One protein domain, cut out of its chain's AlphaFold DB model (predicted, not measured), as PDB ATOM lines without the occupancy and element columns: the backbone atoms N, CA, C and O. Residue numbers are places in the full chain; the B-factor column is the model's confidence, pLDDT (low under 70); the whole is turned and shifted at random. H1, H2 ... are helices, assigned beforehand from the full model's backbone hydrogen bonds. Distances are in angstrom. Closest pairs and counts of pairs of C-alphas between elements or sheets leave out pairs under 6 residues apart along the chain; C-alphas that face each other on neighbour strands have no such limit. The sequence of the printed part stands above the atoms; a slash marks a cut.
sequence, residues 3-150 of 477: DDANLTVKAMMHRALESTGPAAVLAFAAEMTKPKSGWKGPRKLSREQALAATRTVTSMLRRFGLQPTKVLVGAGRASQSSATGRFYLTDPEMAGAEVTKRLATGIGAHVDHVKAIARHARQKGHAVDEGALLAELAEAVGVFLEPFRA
ATOM      1  N   ASP A   3      46.346   2.731  21.653       50.12
ATOM      2  CA  ASP A   3      47.224   2.465  22.809       50.12
ATOM      3  C   ASP A   3      47.669   3.726  23.567       50.12
ATOM      4  O   ASP A   3      47.826   3.706  24.787       50.12
ATOM      5  N   ASP A   4      47.771   4.861  22.875       56.19
ATOM      6  CA  ASP A   4      48.282   6.120  23.438       56.19
ATOM      7  C   ASP A   4      47.292   6.775  24.431       56.19
ATOM      8  O   ASP A   4      47.651   7.376  25.451       56.19
ATOM      9  N   ALA A   5      45.992   6.579  24.183       57.16
ATOM     10  CA  ALA A   5      44.932   7.084  25.049       57.16
ATOM     11  C   ALA A   5      44.884   6.342  26.395       57.16
ATOM     12  O   ALA A   5      44.655   6.971  27.427       57.16
ATOM     13  N   ASN A   6      45.134   5.028  26.402       58.97
ATOM     14  CA  ASN A   6      45.135   4.225  27.628       58.97
ATOM     15  C   ASN A   6      46.322   4.578  28.537       58.97
ATOM     16  O   ASN A   6      46.143   4.721  29.747       58.97
ATOM     17  N   LEU A   7      47.508   4.794  27.960       62.53
ATOM     18  CA  LEU A   7      48.698   5.219  28.707       62.53
ATOM     19  C   LEU A   7      48.515   6.609  29.333       62.53
ATOM     20  O   LEU A   7      48.844   6.813  30.503       62.53
ATOM     21  N   THR A   8      47.917   7.544  28.589       65.69
ATOM     22  CA  THR A   8      47.616   8.897  29.084       65.69
ATOM     23  C   THR A   8      46.623   8.864  30.249       65.69
ATOM     24  O   THR A   8      46.833   9.524  31.266       65.69
ATOM     25  N   VAL A   9      45.567   8.053  30.135       64.56
ATOM     26  CA  VAL A   9      44.581   7.858  31.208       64.56
ATOM     27  C   VAL A   9      45.241   7.281  32.462       64.56
ATOM     28  O   VAL A   9      45.033   7.813  33.553       64.56
ATOM     29  N   LYS A  10      46.091   6.257  32.309       65.50
ATOM     30  CA  LYS A  10      46.807   5.615  33.421       65.50
ATOM     31  C   LYS A  10      47.719   6.595  34.160       65.50
ATOM     32  O   LYS A  10      47.656   6.686  35.383       65.50
ATOM     33  N   ALA A  11      48.510   7.383  33.429       66.56
ATOM     34  CA  ALA A  11      49.392   8.388  34.022       66.56
ATOM     35  C   ALA A  11      48.617   9.472  34.792       66.56
ATOM     36  O   ALA A  11      49.085   9.972  35.815       66.56
ATOM     37  N   MET A  12      47.423   9.838  34.321       69.00
ATOM     38  CA  MET A  12      46.571  10.809  35.004       69.00
ATOM     39  C   MET A  12      45.885  10.228  36.249       69.00
ATOM     40  O   MET A  12      45.815  10.932  37.254       69.00
ATOM     41  N   MET A  13      45.434   8.965  36.213       69.06
ATOM     42  CA  MET A  13      44.894   8.261  37.391       69.06
ATOM     43  C   MET A  13      45.949   8.130  38.484       69.06
ATOM     44  O   MET A  13      45.685   8.490  39.623       69.06
ATOM     45  N   HIS A  14      47.165   7.713  38.125       67.38
ATOM     46  CA  HIS A  14      48.270   7.585  39.074       67.38
ATOM     47  C   HIS A  14      48.573   8.912  39.780       67.38
ATOM     48  O   HIS A  14      48.606   8.971  41.002       67.38
ATOM     49  N   ARG A  15      48.672  10.019  39.026       67.25
ATOM     50  CA  ARG A  15      48.857  11.359  39.613       67.25
ATOM     51  C   ARG A  15      47.699  11.780  40.521       67.25
ATOM     52  O   ARG A  15      47.917  12.487  41.502       67.25
ATOM     53  N   ALA A  16      46.467  11.398  40.182       62.56
ATOM     54  CA  ALA A  16      45.292  11.691  41.001       62.56
ATOM     55  C   ALA A  16      45.275  10.869  42.300       62.56
ATOM     56  O   ALA A  16      44.843  11.385  43.323       62.56
ATOM     57  N   LEU A  17      45.778   9.632  42.273       64.31
ATOM     58  CA  LEU A  17      45.925   8.770  43.449       64.31
ATOM     59  C   LEU A  17      47.090   9.216  44.349       64.31
ATOM     60  O   LEU A  17      46.947   9.238  45.569       64.31
ATOM     61  N   GLU A  18      48.210   9.655  43.766       63.38
ATOM     62  CA  GLU A  18      49.344  10.241  44.502       63.38
ATOM     63  C   GLU A  18      48.987  11.579  45.168       63.38
ATOM     64  O   GLU A  18      49.521  11.928  46.221       63.38
ATOM     65  N   SER A  19      48.070  12.344  44.567       60.00
ATOM     66  CA  SER A  19      47.536  13.569  45.162       60.00
ATOM     67  C   SER A  19      46.325  13.239  46.037       60.00
ATOM     68  O   SER A  19      45.185  13.261  45.597       60.00
ATOM     69  N   THR A  20      46.573  12.970  47.319       57.12
ATOM     70  CA  THR A  20      45.616  12.487  48.342       57.12
ATOM     71  C   THR A  20      44.379  13.373  48.632       57.12
ATOM     72  O   THR A  20      43.677  13.156  49.620       57.12
ATOM     73  N   GLY A  21      44.061  14.380  47.811       73.62
ATOM     74  CA  GLY A  21      42.997  15.358  48.049       73.62
ATOM     75  C   GLY A  21      41.718  15.138  47.216       73.62
ATOM     76  O   GLY A  21      41.806  14.976  45.998       73.62
ATOM     77  N   PRO A  22      40.506  15.276  47.797       81.62
ATOM     78  CA  PRO A  22      39.228  15.203  47.066       81.62
ATOM     79  C   PRO A  22      39.129  16.138  45.847       81.62
ATOM     80  O   PRO A  22      38.528  15.789  44.831       81.62
ATOM     81  N   ALA A  23      39.761  17.314  45.918       83.69
ATOM     82  CA  ALA A  23      39.821  18.275  44.818       83.69
ATOM     83  C   ALA A  23      40.614  17.758  43.600       83.69
ATOM     84  O   ALA A  23      40.272  18.089  42.462       83.69
ATOM     85  N   ALA A  24      41.645  16.935  43.820       81.75
ATOM     86  CA  ALA A  24      42.463  16.370  42.750       81.75
ATOM     87  C   ALA A  24      41.700  15.288  41.974       81.75
ATOM     88  O   ALA A  24      41.645  15.338  40.744       81.75
ATOM     89  N   VAL A  25      41.006  14.392  42.687       84.75
ATOM     90  CA  VAL A  25      40.117  13.379  42.089       84.75
ATOM     91  C   VAL A  25      38.999  14.041  41.278       84.75
ATOM     92  O   VAL A  25      38.690  13.623  40.162       84.75
ATOM     93  N   LEU A  26      38.415  15.123  41.798       89.31
ATOM     94  CA  LEU A  26      37.382  15.886  41.100       89.31
ATOM     95  C   LEU A  26      37.905  16.552  39.813       89.31
ATOM     96  O   LEU A  26      37.236  16.507  38.776       89.31
ATOM     97  N   ALA A  27      39.094  17.162  39.859       86.44
ATOM     98  CA  ALA A  27      39.731  17.751  38.682       86.44
ATOM     99  C   ALA A  27      40.064  16.684  37.626       86.44
ATOM    100  O   ALA A  27      39.834  16.901  36.434       86.44
ATOM    101  N   PHE A  28      40.530  15.516  38.067       84.19
ATOM    102  CA  PHE A  28      40.783  14.366  37.210       84.19
ATOM    103  C   PHE A  28      39.501  13.867  36.524       84.19
ATOM    104  O   PHE A  28      39.464  13.755  35.297       84.19
ATOM    105  N   ALA A  29      38.411  13.669  37.274       88.12
ATOM    106  CA  ALA A  29      37.118  13.268  36.719       88.12
ATOM    107  C   ALA A  29      36.582  14.280  35.685       88.12
ATOM    108  O   ALA A  29      36.014  13.898  34.658       88.12
ATOM    109  N   ALA A  30      36.787  15.582  35.906       89.56
ATOM    110  CA  ALA A  30      36.423  16.618  34.938       89.56
ATOM    111  C   ALA A  30      37.199  16.524  33.620       89.56
ATOM    112  O   ALA A  30      36.614  16.763  32.561       89.56
ATOM    113  N   GLU A  31      38.470  16.135  33.662       85.38
ATOM    114  CA  GLU A  31      39.277  15.946  32.458       85.38
ATOM    115  C   GLU A  31      38.902  14.655  31.724       85.38
ATOM    116  O   GLU A  31      38.655  14.653  30.516       85.38
ATOM    117  N   MET A  32      38.738  13.571  32.479       82.88
ATOM    118  CA  MET A  32      38.391  12.246  31.968       82.88
ATOM    119  C   MET A  32      37.010  12.152  31.343       82.88
ATOM    120  O   MET A  32      36.747  11.247  30.557       82.88
ATOM    121  N   THR A  33      36.101  13.064  31.661       86.50
ATOM    122  CA  THR A  33      34.736  13.033  31.124       86.50
ATOM    123  C   THR A  33      34.557  13.913  29.890       86.50
ATOM    124  O   THR A  33      33.472  13.924  29.296       86.50
ATOM    125  N   LYS A  34      35.618  14.595  29.433       84.38
ATOM    126  CA  LYS A  34      35.605  15.369  28.185       84.38
ATOM    127  C   LYS A  34      35.315  14.483  26.962       84.38
ATOM    128  O   LYS A  34      35.619  13.288  26.957       84.38
ATOM    129  N   PRO A  35      34.727  15.039  25.888       76.38
ATOM    130  CA  PRO A  35      34.571  14.314  24.630       76.38
ATOM    131  C   PRO A  35      35.922  13.773  24.143       76.38
ATOM    132  O   PRO A  35      36.922  14.478  24.232       76.38
ATOM    133  N   LYS A  36      35.939  12.547  23.605       75.31
ATOM    134  CA  LYS A  36      37.145  11.859  23.096       75.31
ATOM    135  C   LYS A  36      38.199  11.462  24.144       75.31
ATOM    136  O   LYS A  36      39.241  10.947  23.761       75.31
ATOM    137  N   SER A  37      37.936  11.626  25.441       68.75
ATOM    138  CA  SER A  37      38.733  10.950  26.473       68.75
ATOM    139  C   SER A  37      38.613   9.426  26.324       68.75
ATOM    140  O   SER A  37      37.540   8.934  25.967       68.75
ATOM    141  N   GLY A  38      39.662   8.659  26.625       68.06
ATOM    142  CA  GLY A  38      39.631   7.184  26.594       68.06
ATOM    143  C   GLY A  38      38.713   6.533  27.646       68.06
ATOM    144  O   GLY A  38      38.620   5.312  27.716       68.06
ATOM    145  N   TRP A  39      38.020   7.331  28.467       79.88
ATOM    146  CA  TRP A  39      37.165   6.876  29.562       79.88
ATOM    147  C   TRP A  39      35.961   6.056  29.078       79.88
ATOM    148  O   TRP A  39      35.130   6.547  28.301       79.88
ATOM    149  N   LYS A  40      35.832   4.828  29.588       77.50
ATOM    150  CA  LYS A  40      34.711   3.921  29.287       77.50
ATOM    151  C   LYS A  40      33.590   3.949  30.341       77.50
ATOM    152  O   LYS A  40      32.515   3.424  30.078       77.50
ATOM    153  N   GLY A  41      33.817   4.578  31.499       80.38
ATOM    154  CA  GLY A  41      32.845   4.673  32.592       80.38
ATOM    155  C   GLY A  41      31.803   5.798  32.437       80.38
ATOM    156  O   GLY A  41      31.687   6.424  31.374       80.38
ATOM    157  N   PRO A  42      31.036   6.108  33.503       83.94
ATOM    158  CA  PRO A  42      30.006   7.143  33.467       83.94
ATOM    159  C   PRO A  42      30.610   8.519  33.153       83.94
ATOM    160  O   PRO A  42      31.543   8.982  33.806       83.94
ATOM    161  N   ARG A  43      30.068   9.187  32.126       87.94
ATOM    162  CA  ARG A  43      30.524  10.518  31.667       87.94
ATOM    163  C   ARG A  43      29.679  11.681  32.179       87.94
ATOM    164  O   ARG A  43      30.055  12.839  32.014       87.94
ATOM    165  N   LYS A  44      28.501  11.391  32.726       92.75
ATOM    166  CA  LYS A  44      27.518  12.382  33.172       92.75
ATOM    167  C   LYS A  44      27.042  12.025  34.571       92.75
ATOM    168  O   LYS A  44      26.861  10.851  34.870       92.75
ATOM    169  N   LEU A  45      26.798  13.053  35.371       92.88
ATOM    170  CA  LEU A  45      26.126  12.956  36.657       92.88
ATOM    171  C   LEU A  45      24.688  12.466  36.453       92.88
ATOM    172  O   LEU A  45      24.006  12.896  35.512       92.88
ATOM    173  N   SER A  46      24.219  11.615  37.366       93.50
ATOM    174  CA  SER A  46      22.795  11.308  37.514       93.50
ATOM    175  C   SER A  46      22.007  12.583  37.853       93.50
ATOM    176  O   SER A  46      22.585  13.612  38.211       93.50
ATOM    177  N   ARG A  47      20.671  12.550  37.755       92.69
ATOM    178  CA  ARG A  47      19.845  13.721  38.105       92.69
ATOM    179  C   ARG A  47      20.060  14.155  39.559       92.69
ATOM    180  O   ARG A  47      20.173  15.350  39.815       92.69
ATOM    181  N   GLU A  48      20.147  13.200  40.479       92.94
ATOM    182  CA  GLU A  48      20.376  13.453  41.906       92.94
ATOM    183  C   GLU A  48      21.768  14.037  42.162       92.94
ATOM    184  O   GLU A  48      21.896  15.049  42.848       92.94
ATOM    185  N   GLN A  49      22.801  13.480  41.524       94.25
ATOM    186  CA  GLN A  49      24.175  13.984  41.616       94.25
ATOM    187  C   GLN A  49      24.306  15.386  41.006       94.25
ATOM    188  O   GLN A  49      24.949  16.266  41.577       94.25
ATOM    189  N   ALA A  50      23.662  15.632  39.861       93.62
ATOM    190  CA  ALA A  50      23.619  16.951  39.240       93.62
ATOM    191  C   ALA A  50      22.897  17.966  40.138       93.62
ATOM    192  O   ALA A  50      23.322  19.119  40.220       93.62
ATOM    193  N   LEU A  51      21.835  17.552  40.834       94.62
ATOM    194  CA  LEU A  51      21.128  18.390  41.798       94.62
ATOM    195  C   LEU A  51      21.997  18.703  43.021       94.62
ATOM    196  O   LEU A  51      22.069  19.867  43.410       94.62
ATOM    197  N   ALA A  52      22.704  17.717  43.580       94.12
ATOM    198  CA  ALA A  52      23.643  17.908  44.687       94.12
ATOM    199  C   ALA A  52      24.797  18.858  44.314       94.12
ATOM    200  O   ALA A  52      25.060  19.830  45.027       94.12
ATOM    201  N   ALA A  53      25.408  18.663  43.141       94.81
ATOM    202  CA  ALA A  53      26.418  19.570  42.595       94.81
ATOM    203  C   ALA A  53      25.870  20.997  42.413       94.81
ATOM    204  O   ALA A  53      26.472  21.971  42.868       94.81
ATOM    205  N   THR A  54      24.682  21.133  41.810       94.62
ATOM    206  CA  THR A  54      24.053  22.444  41.577       94.62
ATOM    207  C   THR A  54      23.701  23.150  42.890       94.62
ATOM    208  O   THR A  54      23.900  24.361  43.001       94.62
ATOM    209  N   ARG A  55      23.216  22.418  43.904       95.19
ATOM    210  CA  ARG A  55      22.965  22.948  45.257       95.19
ATOM    211  C   ARG A  55      24.241  23.489  45.884       95.19
ATOM    212  O   ARG A  55      24.240  24.610  46.382       95.19
ATOM    213  N   THR A  56      25.327  22.730  45.788       95.94
ATOM    214  CA  THR A  56      26.639  23.097  46.335       95.94
ATOM    215  C   THR A  56      27.163  24.384  45.696       95.94
ATOM    216  O   THR A  56      27.423  25.363  46.392       95.94
ATOM    217  N   VAL A  57      27.179  24.454  44.360       93.94
ATOM    218  CA  VAL A  57      27.578  25.662  43.614       93.94
ATOM    219  C   VAL A  57      26.672  26.859  43.944       93.94
ATOM    220  O   VAL A  57      27.149  27.982  44.109       93.94
ATOM    221  N   THR A  58      25.360  26.638  44.089       94.25
ATOM    222  CA  THR A  58      24.404  27.694  44.472       94.25
ATOM    223  C   THR A  58      24.659  28.207  45.890       94.25
ATOM    224  O   THR A  58      24.613  29.416  46.119       94.25
ATOM    225  N   SER A  59      24.961  27.314  46.834       94.25
ATOM    226  CA  SER A  59      25.329  27.666  48.209       94.25
ATOM    227  C   SER A  59      26.590  28.533  48.241       94.25
ATOM    228  O   SER A  59      26.597  29.591  48.868       94.25
ATOM    229  N   MET A  60      27.620  28.169  47.467       95.12
ATOM    230  CA  MET A  60      28.854  28.955  47.347       95.12
ATOM    231  C   MET A  60      28.600  30.361  46.782       95.12
ATOM    232  O   MET A  60      29.123  31.343  47.307       95.12
ATOM    233  N   LEU A  61      27.755  30.494  45.751       92.69
ATOM    234  CA  LEU A  61      27.367  31.804  45.209       92.69
ATOM    235  C   LEU A  61      26.704  32.688  46.274       92.69
ATOM    236  O   LEU A  61      27.035  33.872  46.378       92.69
ATOM    237  N   ARG A  62      25.804  32.114  47.085       93.00
ATOM    238  CA  ARG A  62      25.125  32.818  48.186       93.00
ATOM    239  C   ARG A  62      26.099  33.212  49.291       93.00
ATOM    240  O   ARG A  62      26.076  34.365  49.712       93.00
ATOM    241  N   ARG A  63      26.989  32.297  49.693       93.69
ATOM    242  CA  ARG A  63      28.030  32.512  50.715       93.69
ATOM    243  C   ARG A  63      28.879  33.753  50.430       93.69
ATOM    244  O   ARG A  63      29.234  34.466  51.360       93.69
ATOM    245  N   PHE A  64      29.165  34.035  49.158       92.81
ATOM    246  CA  PHE A  64      29.971  35.189  48.732       92.81
ATOM    247  C   PHE A  64      29.153  36.354  48.142       92.81
ATOM    248  O   PHE A  64      29.719  37.260  47.527       92.81
ATOM    249  N   GLY A  65      27.818  36.341  48.257       90.31
ATOM    250  CA  GLY A  65      26.960  37.402  47.707       90.31
ATOM    251  C   GLY A  65      27.183  37.646  46.204       90.31
ATOM    252  O   GLY A  65      27.255  38.793  45.737       90.31
ATOM    253  N   LEU A  66      27.389  36.577  45.431       90.62
ATOM    254  CA  LEU A  66      27.658  36.637  43.997       90.62
ATOM    255  C   LEU A  66      26.379  36.411  43.190       90.62
ATOM    256  O   LEU A  66      25.615  35.485  43.441       90.62
ATOM    257  N   GLN A  67      26.173  37.240  42.164       88.06
ATOM    258  CA  GLN A  67      25.067  37.047  41.229       88.06
ATOM    259  C   GLN A  67      25.423  35.948  40.213       88.06
ATOM    260  O   GLN A  67      26.420  36.112  39.498       88.06
ATOM    261  N   PRO A  68      24.612  34.875  40.083       84.50
ATOM    262  CA  PRO A  68      24.891  33.765  39.167       84.50
ATOM    263  C   PRO A  68      25.107  34.226  37.723       84.50
ATOM    264  O   PRO A  68      26.007  33.749  37.038       84.50
ATOM    265  N   THR A  69      24.327  35.213  37.272       84.75
ATOM    266  CA  THR A  69      24.429  35.790  35.927       84.75
ATOM    267  C   THR A  69      25.800  36.393  35.646       84.75
ATOM    268  O   THR A  69      26.374  36.115  34.597       84.75
ATOM    269  N   LYS A  70      26.367  37.155  36.589       82.88
ATOM    270  CA  LYS A  70      27.694  37.773  36.433       82.88
ATOM    271  C   LYS A  70      28.810  36.729  36.397       82.88
ATOM    272  O   LYS A  70      29.703  36.832  35.563       82.88
ATOM    273  N   VAL A  71      28.731  35.711  37.256       83.81
ATOM    274  CA  VAL A  71      29.748  34.649  37.347       83.81
ATOM    275  C   VAL A  71      29.735  33.754  36.105       83.81
ATOM    276  O   VAL A  71      30.784  33.480  35.530       83.81
ATOM    277  N   LEU A  72      28.554  33.328  35.651       79.75
ATOM    278  CA  LEU A  72      28.413  32.362  34.555       79.75
ATOM    279  C   LEU A  72      28.645  32.981  33.172       79.75
ATOM    280  O   LEU A  72      29.254  32.340  32.313       79.75
ATOM    281  N   VAL A  73      28.195  34.222  32.952       80.31
ATOM    282  CA  VAL A  73      28.466  34.956  31.703       80.31
ATOM    283  C   VAL A  73      29.930  35.399  31.660       80.31
ATOM    284  O   VAL A  73      30.598  35.183  30.655       80.31
ATOM    285  N   GLY A  74      30.480  35.907  32.772       71.31
ATOM    286  CA  GLY A  74      31.900  36.277  32.875       71.31
ATOM    287  C   GLY A  74      32.877  35.095  32.768       71.31
ATOM    288  O   GLY A  74      34.071  35.289  32.539       71.31
ATOM    289  N   ALA A  75      32.390  33.862  32.918       70.44
ATOM    290  CA  ALA A  75      33.143  32.632  32.676       70.44
ATOM    291  C   ALA A  75      32.869  32.000  31.296       70.44
ATOM    292  O   ALA A  75      33.377  30.917  31.016       70.44
ATOM    293  N   GLY A  76      32.048  32.629  30.443       72.00
ATOM    294  CA  GLY A  76      31.704  32.108  29.113       72.00
ATOM    295  C   GLY A  76      30.864  30.821  29.131       72.00
ATOM    296  O   GLY A  76      30.833  30.091  28.142       72.00
ATOM    297  N   ARG A  77      30.195  30.504  30.249       73.75
ATOM    298  CA  ARG A  77      29.400  29.268  30.432       73.75
ATOM    299  C   ARG A  77      27.918  29.433  30.099       73.75
ATOM    300  O   ARG A  77      27.223  28.446  29.837       73.75
ATOM    301  N   ALA A  78      27.452  30.674  30.046       74.31
ATOM    302  CA  ALA A  78      26.161  31.052  29.494       74.31
ATOM    303  C   ALA A  78      26.373  32.148  28.443       74.31
ATOM    304  O   ALA A  78      27.043  33.139  28.718       74.31
ATOM    305  N   SER A  79      25.793  31.973  27.254       70.06
ATOM    306  CA  SER A  79      25.860  32.967  26.173       70.06
ATOM    307  C   SER A  79      25.074  34.241  26.490       70.06
ATOM    308  O   SER A  79      25.369  35.300  25.954       70.06
ATOM    309  N   GLN A  80      24.075  34.139  27.369       75.75
ATOM    310  CA  GLN A  80      23.202  35.229  27.791       75.75
ATOM    311  C   GLN A  80      22.646  34.964  29.194       75.75
ATOM    312  O   GLN A  80      22.625  33.823  29.664       75.75
ATOM    313  N   SER A  81      22.163  36.014  29.863       71.94
ATOM    314  CA  SER A  81      21.635  35.954  31.235       71.94
ATOM    315  C   SER A  81      20.503  34.934  31.406       71.94
ATOM    316  O   SER A  81      20.456  34.245  32.426       71.94
ATOM    317  N   SER A  82      19.649  34.761  30.394       73.12
ATOM    318  CA  SER A  82      18.541  33.795  30.389       73.12
ATOM    319  C   SER A  82      18.992  32.325  30.347       73.12
ATOM    320  O   SER A  82      18.253  31.444  30.780       73.12
ATOM    321  N   ALA A  83      20.225  32.033  29.916       72.69
ATOM    322  CA  ALA A  83      20.759  30.669  29.805       72.69
ATOM    323  C   ALA A  83      21.403  30.140  31.107       72.69
ATOM    324  O   ALA A  83      22.025  29.074  31.123       72.69
ATOM    325  N   THR A  84      21.272  30.883  32.206       80.12
ATOM    326  CA  THR A  84      21.941  30.589  33.482       80.12
ATOM    327  C   THR A  84      21.145  29.636  34.376       80.12
ATOM    328  O   THR A  84      21.733  28.960  35.218       80.12
ATOM    329  N   GLY A  85      19.827  29.518  34.168       80.50
ATOM    330  CA  GLY A  85      18.912  28.803  35.069       80.50
ATOM    331  C   GLY A  85      19.216  27.315  35.286       80.50
ATOM    332  O   GLY A  85      18.844  26.769  36.317       80.50
ATOM    333  N   ARG A  86      19.936  26.661  34.366       84.44
ATOM    334  CA  ARG A  86      20.349  25.245  34.484       84.44
ATOM    335  C   ARG A  86      21.525  24.990  35.437       84.44
ATOM    336  O   ARG A  86      21.906  23.837  35.629       84.44
ATOM    337  N   PHE A  87      22.141  26.051  35.958       84.38
ATOM    338  CA  PHE A  87      23.408  25.999  36.694       84.38
ATOM    339  C   PHE A  87      23.306  26.460  38.153       84.38
ATOM    340  O   PHE A  87      24.294  26.382  38.876       84.38
ATOM    341  N   TYR A  88      22.143  26.943  38.590       89.38
ATOM    342  CA  TYR A  88      21.891  27.339  39.976       89.38
ATOM    343  C   TYR A  88      20.435  27.074  40.354       89.38
ATOM    344  O   TYR A  88      19.607  26.848  39.473       89.38
ATOM    345  N   LEU A  89      20.112  27.138  41.644       91.69
ATOM    346  CA  LEU A  89      18.757  26.973  42.174       91.69
ATOM    347  C   LEU A  89      18.176  28.282  42.738       91.69
ATOM    348  O   LEU A  89      18.898  29.124  43.283       91.69
ATOM    349  N   THR A  90      16.862  28.448  42.601       90.38
ATOM    350  CA  THR A  90      16.082  29.523  43.232       90.38
ATOM    351  C   THR A  90      15.946  29.283  44.739       90.38
ATOM    352  O   THR A  90      16.262  28.199  45.232       90.38
ATOM    353  N   ASP A  91      15.494  30.286  45.496       89.50
ATOM    354  CA  ASP A  91      15.274  30.133  46.943       89.50
ATOM    355  C   ASP A  91      14.301  28.999  47.294       89.50
ATOM    356  O   ASP A  91      14.668  28.176  48.134       89.50
ATOM    357  N   PRO A  92      13.144  28.854  46.618       91.19
ATOM    358  CA  PRO A  92      12.269  27.706  46.845       91.19
ATOM    359  C   PRO A  92      12.944  26.363  46.538       91.19
ATOM    360  O   PRO A  92      12.830  25.425  47.320       91.19
ATOM    361  N   GLU A  93      13.686  26.257  45.430       92.62
ATOM    362  CA  GLU A  93      14.370  25.014  45.030       92.62
ATOM    363  C   GLU A  93      15.496  24.626  46.009       92.62
ATOM    364  O   GLU A  93      15.735  23.441  46.256       92.62
ATOM    365  N   MET A  94      16.183  25.615  46.594       91.50
ATOM    366  CA  MET A  94      17.154  25.392  47.674       91.50
ATOM    367  C   MET A  94      16.478  24.966  48.981       91.50
ATOM    368  O   MET A  94      17.061  24.179  49.721       91.50
ATOM    369  N   ALA A  95      15.256  25.438  49.241       88.00
ATOM    370  CA  ALA A  95      14.450  25.069  50.406       88.00
ATOM    371  C   ALA A  95      13.727  23.712  50.263       88.00
ATOM    372  O   ALA A  95      13.035  23.294  51.187       88.00
ATOM    373  N   GLY A  96      13.888  23.016  49.132       85.38
ATOM    374  CA  GLY A  96      13.329  21.680  48.907       85.38
ATOM    375  C   GLY A  96      12.125  21.622  47.963       85.38
ATOM    376  O   GLY A  96      11.563  20.544  47.793       85.38
ATOM    377  N   ALA A  97      11.744  22.731  47.320       89.81
ATOM    378  CA  ALA A  97      10.738  22.701  46.260       89.81
ATOM    379  C   ALA A  97      11.193  21.842  45.067       89.81
ATOM    380  O   ALA A  97      12.392  21.664  44.817       89.81
ATOM    381  N   GLU A  98      10.223  21.327  44.310       90.62
ATOM    382  CA  GLU A  98      10.489  20.478  43.151       90.62
ATOM    383  C   GLU A  98      11.303  21.219  42.077       90.62
ATOM    384  O   GLU A  98      10.935  22.298  41.611       90.62
ATOM    385  N   VAL A  99      12.410  20.607  41.644       90.38
ATOM    386  CA  VAL A  99      13.258  21.134  40.566       90.38
ATOM    387  C   VAL A  99      12.847  20.499  39.237       90.38
ATOM    388  O   VAL A  99      13.291  19.397  38.895       90.38
ATOM    389  N   THR A 100      12.012  21.204  38.471       86.56
ATOM    390  CA  THR A 100      11.475  20.742  37.174       86.56
ATOM    391  C   THR A 100      12.367  21.097  35.980       86.56
ATOM    392  O   THR A 100      12.249  20.506  34.905       86.56
ATOM    393  N   LYS A 101      13.304  22.035  36.153       87.56
ATOM    394  CA  LYS A 101      14.217  22.481  35.093       87.56
ATOM    395  C   LYS A 101      15.326  21.472  34.788       87.56
ATOM    396  O   LYS A 101      15.766  20.698  35.637       87.56
ATOM    397  N   ARG A 102      15.857  21.540  33.562       88.12
ATOM    398  CA  ARG A 102      17.023  20.750  33.143       88.12
ATOM    399  C   ARG A 102      18.291  21.264  33.826       88.12
ATOM    400  O   ARG A 102      18.637  22.430  33.663       88.12
ATOM    401  N   LEU A 103      19.007  20.379  34.515       91.56
ATOM    402  CA  LEU A 103      20.280  20.678  35.180       91.56
ATOM    403  C   LEU A 103      21.490  20.340  34.300       91.56
ATOM    404  O   LEU A 103      21.406  19.534  33.368       91.56
ATOM    405  N   ALA A 104      22.633  20.951  34.605       88.31
ATOM    406  CA  ALA A 104      23.911  20.588  34.003       88.31
ATOM    407  C   ALA A 104      24.430  19.251  34.555       88.31
ATOM    408  O   ALA A 104      24.625  19.097  35.758       88.31
ATOM    409  N   THR A 105      24.684  18.294  33.661       90.81
ATOM    410  CA  THR A 105      25.095  16.927  34.028       90.81
ATOM    411  C   THR A 105      26.581  16.641  33.815       90.81
ATOM    412  O   THR A 105      27.054  15.584  34.207       90.81
ATOM    413  N   GLY A 106      27.343  17.546  33.197       90.81
ATOM    414  CA  GLY A 106      28.794  17.385  33.057       90.81
ATOM    415  C   GLY A 106      29.525  17.891  34.298       90.81
ATOM    416  O   GLY A 106      29.354  19.055  34.658       90.81
ATOM    417  N   ILE A 107      30.366  17.059  34.919       92.12
ATOM    418  CA  ILE A 107      31.120  17.440  36.126       92.12
ATOM    419  C   ILE A 107      32.088  18.606  35.865       92.12
ATOM    420  O   ILE A 107      32.199  19.508  36.692       92.12
ATOM    421  N   GLY A 108      32.687  18.669  34.668       89.56
ATOM    422  CA  GLY A 108      33.566  19.774  34.273       89.56
ATOM    423  C   GLY A 108      32.886  21.147  34.311       89.56
ATOM    424  O   GLY A 108      33.513  22.125  34.698       89.56
ATOM    425  N   ALA A 109      31.580  21.221  34.022       87.81
ATOM    426  CA  ALA A 109      30.844  22.482  34.126       87.81
ATOM    427  C   ALA A 109      30.785  22.994  35.575       87.81
ATOM    428  O   ALA A 109      30.939  24.188  35.811       87.81
ATOM    429  N   HIS A 110      30.599  22.097  36.547       90.56
ATOM    430  CA  HIS A 110      30.540  22.458  37.967       90.56
ATOM    431  C   HIS A 110      31.919  22.839  38.515       90.56
ATOM    432  O   HIS A 110      32.026  23.846  39.210       90.56
ATOM    433  N   VAL A 111      32.979  22.117  38.127       91.62
ATOM    434  CA  VAL A 111      34.373  22.469  38.465       91.62
ATOM    435  C   VAL A 111      34.726  23.868  37.962       91.62
ATOM    436  O   VAL A 111      35.251  24.690  38.711       91.62
ATOM    437  N   ASP A 112      34.375  24.180  36.716       89.56
ATOM    438  CA  ASP A 112      34.628  25.503  36.148       89.56
ATOM    439  C   ASP A 112      33.832  26.609  36.852       89.56
ATOM    440  O   ASP A 112      34.331  27.727  36.999       89.56
ATOM    441  N   HIS A 113      32.615  26.322  37.325       89.12
ATOM    442  CA  HIS A 113      31.851  27.282  38.123       89.12
ATOM    443  C   HIS A 113      32.503  27.552  39.468       89.12
ATOM    444  O   HIS A 113      32.582  28.712  39.856       89.12
ATOM    445  N   VAL A 114      33.010  26.526  40.154       92.25
ATOM    446  CA  VAL A 114      33.743  26.709  41.414       92.25
ATOM    447  C   VAL A 114      34.966  27.603  41.200       92.25
ATOM    448  O   VAL A 114      35.152  28.575  41.932       92.25
ATOM    449  N   LYS A 115      35.737  27.366  40.131       91.19
ATOM    450  CA  LYS A 115      36.874  28.222  39.750       91.19
ATOM    451  C   LYS A 115      36.449  29.663  39.467       91.19
ATOM    452  O   LYS A 115      37.087  30.616  39.921       91.19
ATOM    453  N   ALA A 116      35.340  29.850  38.750       89.94
ATOM    454  CA  ALA A 116      34.792  31.175  38.475       89.94
ATOM    455  C   ALA A 116      34.315  31.885  39.755       89.94
ATOM    456  O   ALA A 116      34.582  33.077  39.922       89.94
ATOM    457  N   ILE A 117      33.659  31.165  40.670       92.75
ATOM    458  CA  ILE A 117      33.237  31.665  41.986       92.75
ATOM    459  C   ILE A 117      34.453  32.120  42.784       92.75
ATOM    460  O   ILE A 117      34.470  33.264  43.235       92.75
ATOM    461  N   ALA A 118      35.487  31.281  42.895       92.12
ATOM    462  CA  ALA A 118      36.712  31.612  43.616       92.12
ATOM    463  C   ALA A 118      37.364  32.886  43.061       92.12
ATOM    464  O   ALA A 118      37.686  33.809  43.812       92.12
ATOM    465  N   ARG A 119      37.475  32.992  41.732       91.25
ATOM    466  CA  ARG A 119      38.001  34.184  41.052       91.25
ATOM    467  C   ARG A 119      37.185  35.443  41.359       91.25
ATOM    468  O   ARG A 119      37.762  36.466  41.719       91.25
ATOM    469  N   HIS A 120      35.859  35.392  41.227       91.31
ATOM    470  CA  HIS A 120      34.997  36.558  41.457       91.31
ATOM    471  C   HIS A 120      34.894  36.947  42.937       91.31
ATOM    472  O   HIS A 120      34.808  38.133  43.248       91.31
ATOM    473  N   ALA A 121      34.938  35.978  43.850       91.62
ATOM    474  CA  ALA A 121      34.973  36.238  45.282       91.62
ATOM    475  C   ALA A 121      36.283  36.939  45.688       91.62
ATOM    476  O   ALA A 121      36.229  37.950  46.387       91.62
ATOM    477  N   ARG A 122      37.438  36.496  45.161       92.75
ATOM    478  CA  ARG A 122      38.736  37.177  45.358       92.75
ATOM    479  C   ARG A 122      38.715  38.619  44.850       92.75
ATOM    480  O   ARG A 122      39.159  39.518  45.551       92.75
ATOM    481  N   GLN A 123      38.140  38.860  43.669       90.56
ATOM    482  CA  GLN A 123      37.993  40.216  43.112       90.56
ATOM    483  C   GLN A 123      37.136  41.146  43.985       90.56
ATOM    484  O   GLN A 123      37.332  42.356  43.958       90.56
ATOM    485  N   LYS A 124      36.196  40.594  44.761       89.69
ATOM    486  CA  LYS A 124      35.384  41.338  45.734       89.69
ATOM    487  C   LYS A 124      36.037  41.462  47.121       89.69
ATOM    488  O   LYS A 124      35.399  41.972  48.034       89.69
ATOM    489  N   GLY A 125      37.281  41.009  47.285       90.75
ATOM    490  CA  GLY A 125      38.030  41.106  48.540       90.75
ATOM    491  C   GLY A 125      37.797  39.958  49.526       90.75
ATOM    492  O   GLY A 125      38.215  40.061  50.675       90.75
ATOM    493  N   HIS A 126      37.155  38.857  49.118       91.94
ATOM    494  CA  HIS A 126      37.032  37.675  49.976       91.94
ATOM    495  C   HIS A 126      38.312  36.828  49.941       91.94
ATOM    496  O   HIS A 126      38.835  36.521  48.867       91.94
ATOM    497  N   ALA A 127      38.777  36.378  51.110       88.31
ATOM    498  CA  ALA A 127      39.796  35.337  51.208       88.31
ATOM    499  C   ALA A 127      39.173  33.984  50.824       88.31
ATOM    500  O   ALA A 127      38.292  33.486  51.523       88.31
ATOM    501  N   VAL A 128      39.593  33.416  49.687       90.25
ATOM    502  CA  VAL A 128      39.030  32.166  49.153       90.25
ATOM    503  C   VAL A 128      40.121  31.176  48.774       90.25
ATOM    504  O   VAL A 128      40.924  31.432  47.868       90.25
ATOM    505  N   ASP A 129      40.067  30.013  49.419       89.19
ATOM    506  CA  ASP A 129      40.779  28.809  49.013       89.19
ATOM    507  C   ASP A 129      39.956  28.043  47.964       89.19
ATOM    508  O   ASP A 129      38.852  27.566  48.224       89.19
ATOM    509  N   GLU A 130      40.490  27.957  46.746       90.56
ATOM    510  CA  GLU A 130      39.851  27.227  45.646       90.56
ATOM    511  C   GLU A 130      39.887  25.713  45.876       90.56
ATOM    512  O   GLU A 130      38.933  25.028  45.509       90.56
ATOM    513  N   GLY A 131      40.941  25.199  46.521       86.44
ATOM    514  CA  GLY A 131      41.066  23.782  46.854       86.44
ATOM    515  C   GLY A 131      39.967  23.338  47.816       86.44
ATOM    516  O   GLY A 131      39.321  22.321  47.571       86.44
ATOM    517  N   ALA A 132      39.679  24.150  48.838       88.88
ATOM    518  CA  ALA A 132      38.580  23.908  49.773       88.88
ATOM    519  C   ALA A 132      37.206  23.891  49.081       88.88
ATOM    520  O   ALA A 132      36.418  22.975  49.304       88.88
ATOM    521  N   LEU A 133      36.924  24.843  48.182       93.19
ATOM    522  CA  LEU A 133      35.651  24.849  47.446       93.19
ATOM    523  C   LEU A 133      35.517  23.650  46.494       93.19
ATOM    524  O   LEU A 133      34.425  23.111  46.315       93.19
ATOM    525  N   LEU A 134      36.615  23.216  45.872       93.06
ATOM    526  CA  LEU A 134      36.620  22.001  45.057       93.06
ATOM    527  C   LEU A 134      36.431  20.745  45.916       93.06
ATOM    528  O   LEU A 134      35.767  19.816  45.466       93.06
ATOM    529  N   ALA A 135      36.946  20.720  47.146       90.62
ATOM    530  CA  ALA A 135      36.702  19.629  48.087       90.62
ATOM    531  C   ALA A 135      35.226  19.560  48.525       90.62
ATOM    532  O   ALA A 135      34.651  18.476  48.493       90.62
ATOM    533  N   GLU A 136      34.586  20.701  48.820       94.19
ATOM    534  CA  GLU A 136      33.141  20.776  49.111       94.19
ATOM    535  C   GLU A 136      32.300  20.218  47.938       94.19
ATOM    536  O   GLU A 136      31.349  19.460  48.136       94.19
ATOM    537  N   LEU A 137      32.666  20.539  46.687       95.50
ATOM    538  CA  LEU A 137      32.003  19.965  45.508       95.50
ATOM    539  C   LEU A 137      32.281  18.461  45.360       95.50
ATOM    540  O   LEU A 137      31.380  17.717  44.975       95.50
ATOM    541  N   ALA A 138      33.505  18.015  45.651       91.94
ATOM    542  CA  ALA A 138      33.893  16.611  45.569       91.94
ATOM    543  C   ALA A 138      33.108  15.742  46.562       91.94
ATOM    544  O   ALA A 138      32.696  14.639  46.212       91.94
ATOM    545  N   GLU A 139      32.851  16.256  47.766       93.38
ATOM    546  CA  GLU A 139      32.018  15.599  48.775       93.38
ATOM    547  C   GLU A 139      30.573  15.424  48.281       93.38
ATOM    548  O   GLU A 139      30.033  14.318  48.299       93.38
ATOM    549  N   ALA A 140      29.980  16.483  47.722       93.38
ATOM    550  CA  ALA A 140      28.603  16.463  47.224       93.38
ATOM    551  C   ALA A 140      28.364  15.479  46.062       93.38
ATOM    552  O   ALA A 140      27.232  15.055  45.824       93.38
ATOM    553  N   VAL A 141      29.417  15.127  45.321       93.81
ATOM    554  CA  VAL A 141      29.369  14.178  44.198       93.81
ATOM    555  C   VAL A 141      30.188  12.916  44.468       93.81
ATOM    556  O   VAL A 141      30.553  12.224  43.520       93.81
ATOM    557  N   GLY A 142      30.442  12.577  45.737       90.38
ATOM    558  CA  GLY A 142      31.323  11.472  46.132       90.38
ATOM    559  C   GLY A 142      31.022  10.151  45.418       90.38
ATOM    560  O   GLY A 142      31.924   9.551  44.848       90.38
ATOM    561  N   VAL A 143      29.742   9.774  45.313       89.50
ATOM    562  CA  VAL A 143      29.298   8.556  44.600       89.50
ATOM    563  C   VAL A 143      29.706   8.553  43.121       89.50
ATOM    564  O   VAL A 143      30.022   7.510  42.562       89.50
ATOM    565  N   PHE A 144      29.705   9.715  42.464       90.81
ATOM    566  CA  PHE A 144      30.171   9.830  41.081       90.81
ATOM    567  C   PHE A 144      31.695   9.704  40.974       90.81
ATOM    568  O   PHE A 144      32.193   9.286  39.933       90.81
ATOM    569  N   LEU A 145      32.430  10.077  42.026       89.19
ATOM    570  CA  LEU A 145      33.890  10.034  42.055       89.19
ATOM    571  C   LEU A 145      34.451   8.648  42.388       89.19
ATOM    572  O   LEU A 145      35.605   8.406  42.057       89.19
ATOM    573  N   GLU A 146      33.663   7.740  42.975       87.12
ATOM    574  CA  GLU A 146      34.102   6.379  43.338       87.12
ATOM    575  C   GLU A 146      34.831   5.630  42.203       87.12
ATOM    576  O   GLU A 146      35.960   5.191  42.422       87.12
ATOM    577  N   PRO A 147      34.324   5.573  40.952       81.75
ATOM    578  CA  PRO A 147      35.032   4.894  39.860       81.75
ATOM    579  C   PRO A 147      36.367   5.545  39.466       81.75
ATOM    580  O   PRO A 147      37.160   4.934  38.762       81.75
ATOM    581  N   PHE A 148      36.599   6.797  39.866       78.81
ATOM    582  CA  PHE A 148      37.843   7.532  39.615       78.81
ATOM    583  C   PHE A 148      38.831   7.424  40.787       78.81
ATOM    584  O   PHE A 148      39.959   7.896  40.660       78.81
ATOM    585  N   ARG A 149      38.398   6.846  41.917       73.88
ATOM    586  CA  ARG A 149      39.223   6.520  43.093       73.88
ATOM    587  C   ARG A 149      39.770   5.094  43.041       73.88
ATOM    588  O   ARG A 149      40.744   4.811  43.728       73.88
ATOM    589  N   ALA A 150      39.146   4.215  42.262       63.84
ATOM    590  CA  ALA A 150      39.622   2.858  42.047       63.84
ATOM    591  C   ALA A 150      40.796   2.842  41.055       63.84
ATOM    592  O   ALA A 150      40.782   3.576  40.060       63.84
TER     593      ALA A 150
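Overview. This is residues 3 to 150 of the 477 residues of an uncharacterized protein of Methylobacterium sp. 6HR-1 (UniProt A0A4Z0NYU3). What is the main shape? Two long helices, H3 and H7, run side by side and H8 packs on both, making a small three-helix bundle. H2 packs across the bundle at H7's first residues, with the H1 arm of a hairpin beyond it and H9 across it, while short H4 packs across H7, H5 packs on H4, and H6 is near H3. What is it made of? The printed part has 148 residues with nine named helices, H1 to H9 in chain order, and no named strand, class all helix. It is compact, with a radius of gyration of the C-alphas of 15.6 A and spans of 46 by 35 by 27 A.

Along the chain. Where are the longest helices? H3 is residues 47 to 63, 24.1 A long, and H7 is residues 107 to 123, 24.8 A long, with C-alpha 107 at (31.120, 17.440, 36.126). Where are the others? H1 is residues 3 to 18, 23.1 A long from C-alpha 3 at (47.224, 2.465, 22.809); H2 is residues 22 to 32, 15.4 A, and H8 residues 130 to 140, 15.6 A. H4 is residues 68 to 74, H5 81 to 87, H6 91 to 94 and H9 142 to 149, ending at C-alpha 149 (39.223, 6.520, 43.093).

Arrangement. How do H3, H7 and H8 stand? H7, with residues 110 to 117 alone, touches H3 the same way at a shallow tilt of 1 degrees, the closest C-alphas being Val 57 and Val 114, 6.6 A. H8 runs opposite ways to H3 at 36 degrees, only just steep, and touches it, closest C-alphas Ala 52 and Ala 140, 5.8 A; H7 and H8 form a helical hairpin. What touches H2? H7 touches it with residues 107 to 111 alone, closest C-alphas Ala 30 and Gly 108, 4.3 A; H1 forms a helical hairpin with H2 at 10 degrees. H9 touches H2 about perpendicular at 73 degrees, closest C-alphas Ala 29 and Phe 148, 6.5 A. And the short helices? H4 touches H7, closest C-alphas Val 71 and Ala 116, 6.2 A, and H5, closest Thr 69 and Ser 81, 5.5 A; H6 touches no helix, but is near H3. How are the backbones? Every O i to N i+4 pair is within hydrogen-bond range in H1, H2, H3, H4, H7 and H8; H9 has 2 of 4, H6 is too short for one, and H5 has 0 of 3 but 2 of 4 O i to N i+3 pairs.

Size, cuts and confidence. How large is it? The two C-alphas farthest apart, Asp 3 and Pro 92, are 49.4 A apart. Are there cuts or long links? The printed part has no cut; H2 to H3 and H6 to H7 are long links. Where is confidence low? Residues 3 to 20, 37 to 38 and 150 are under 70 in pLDDT.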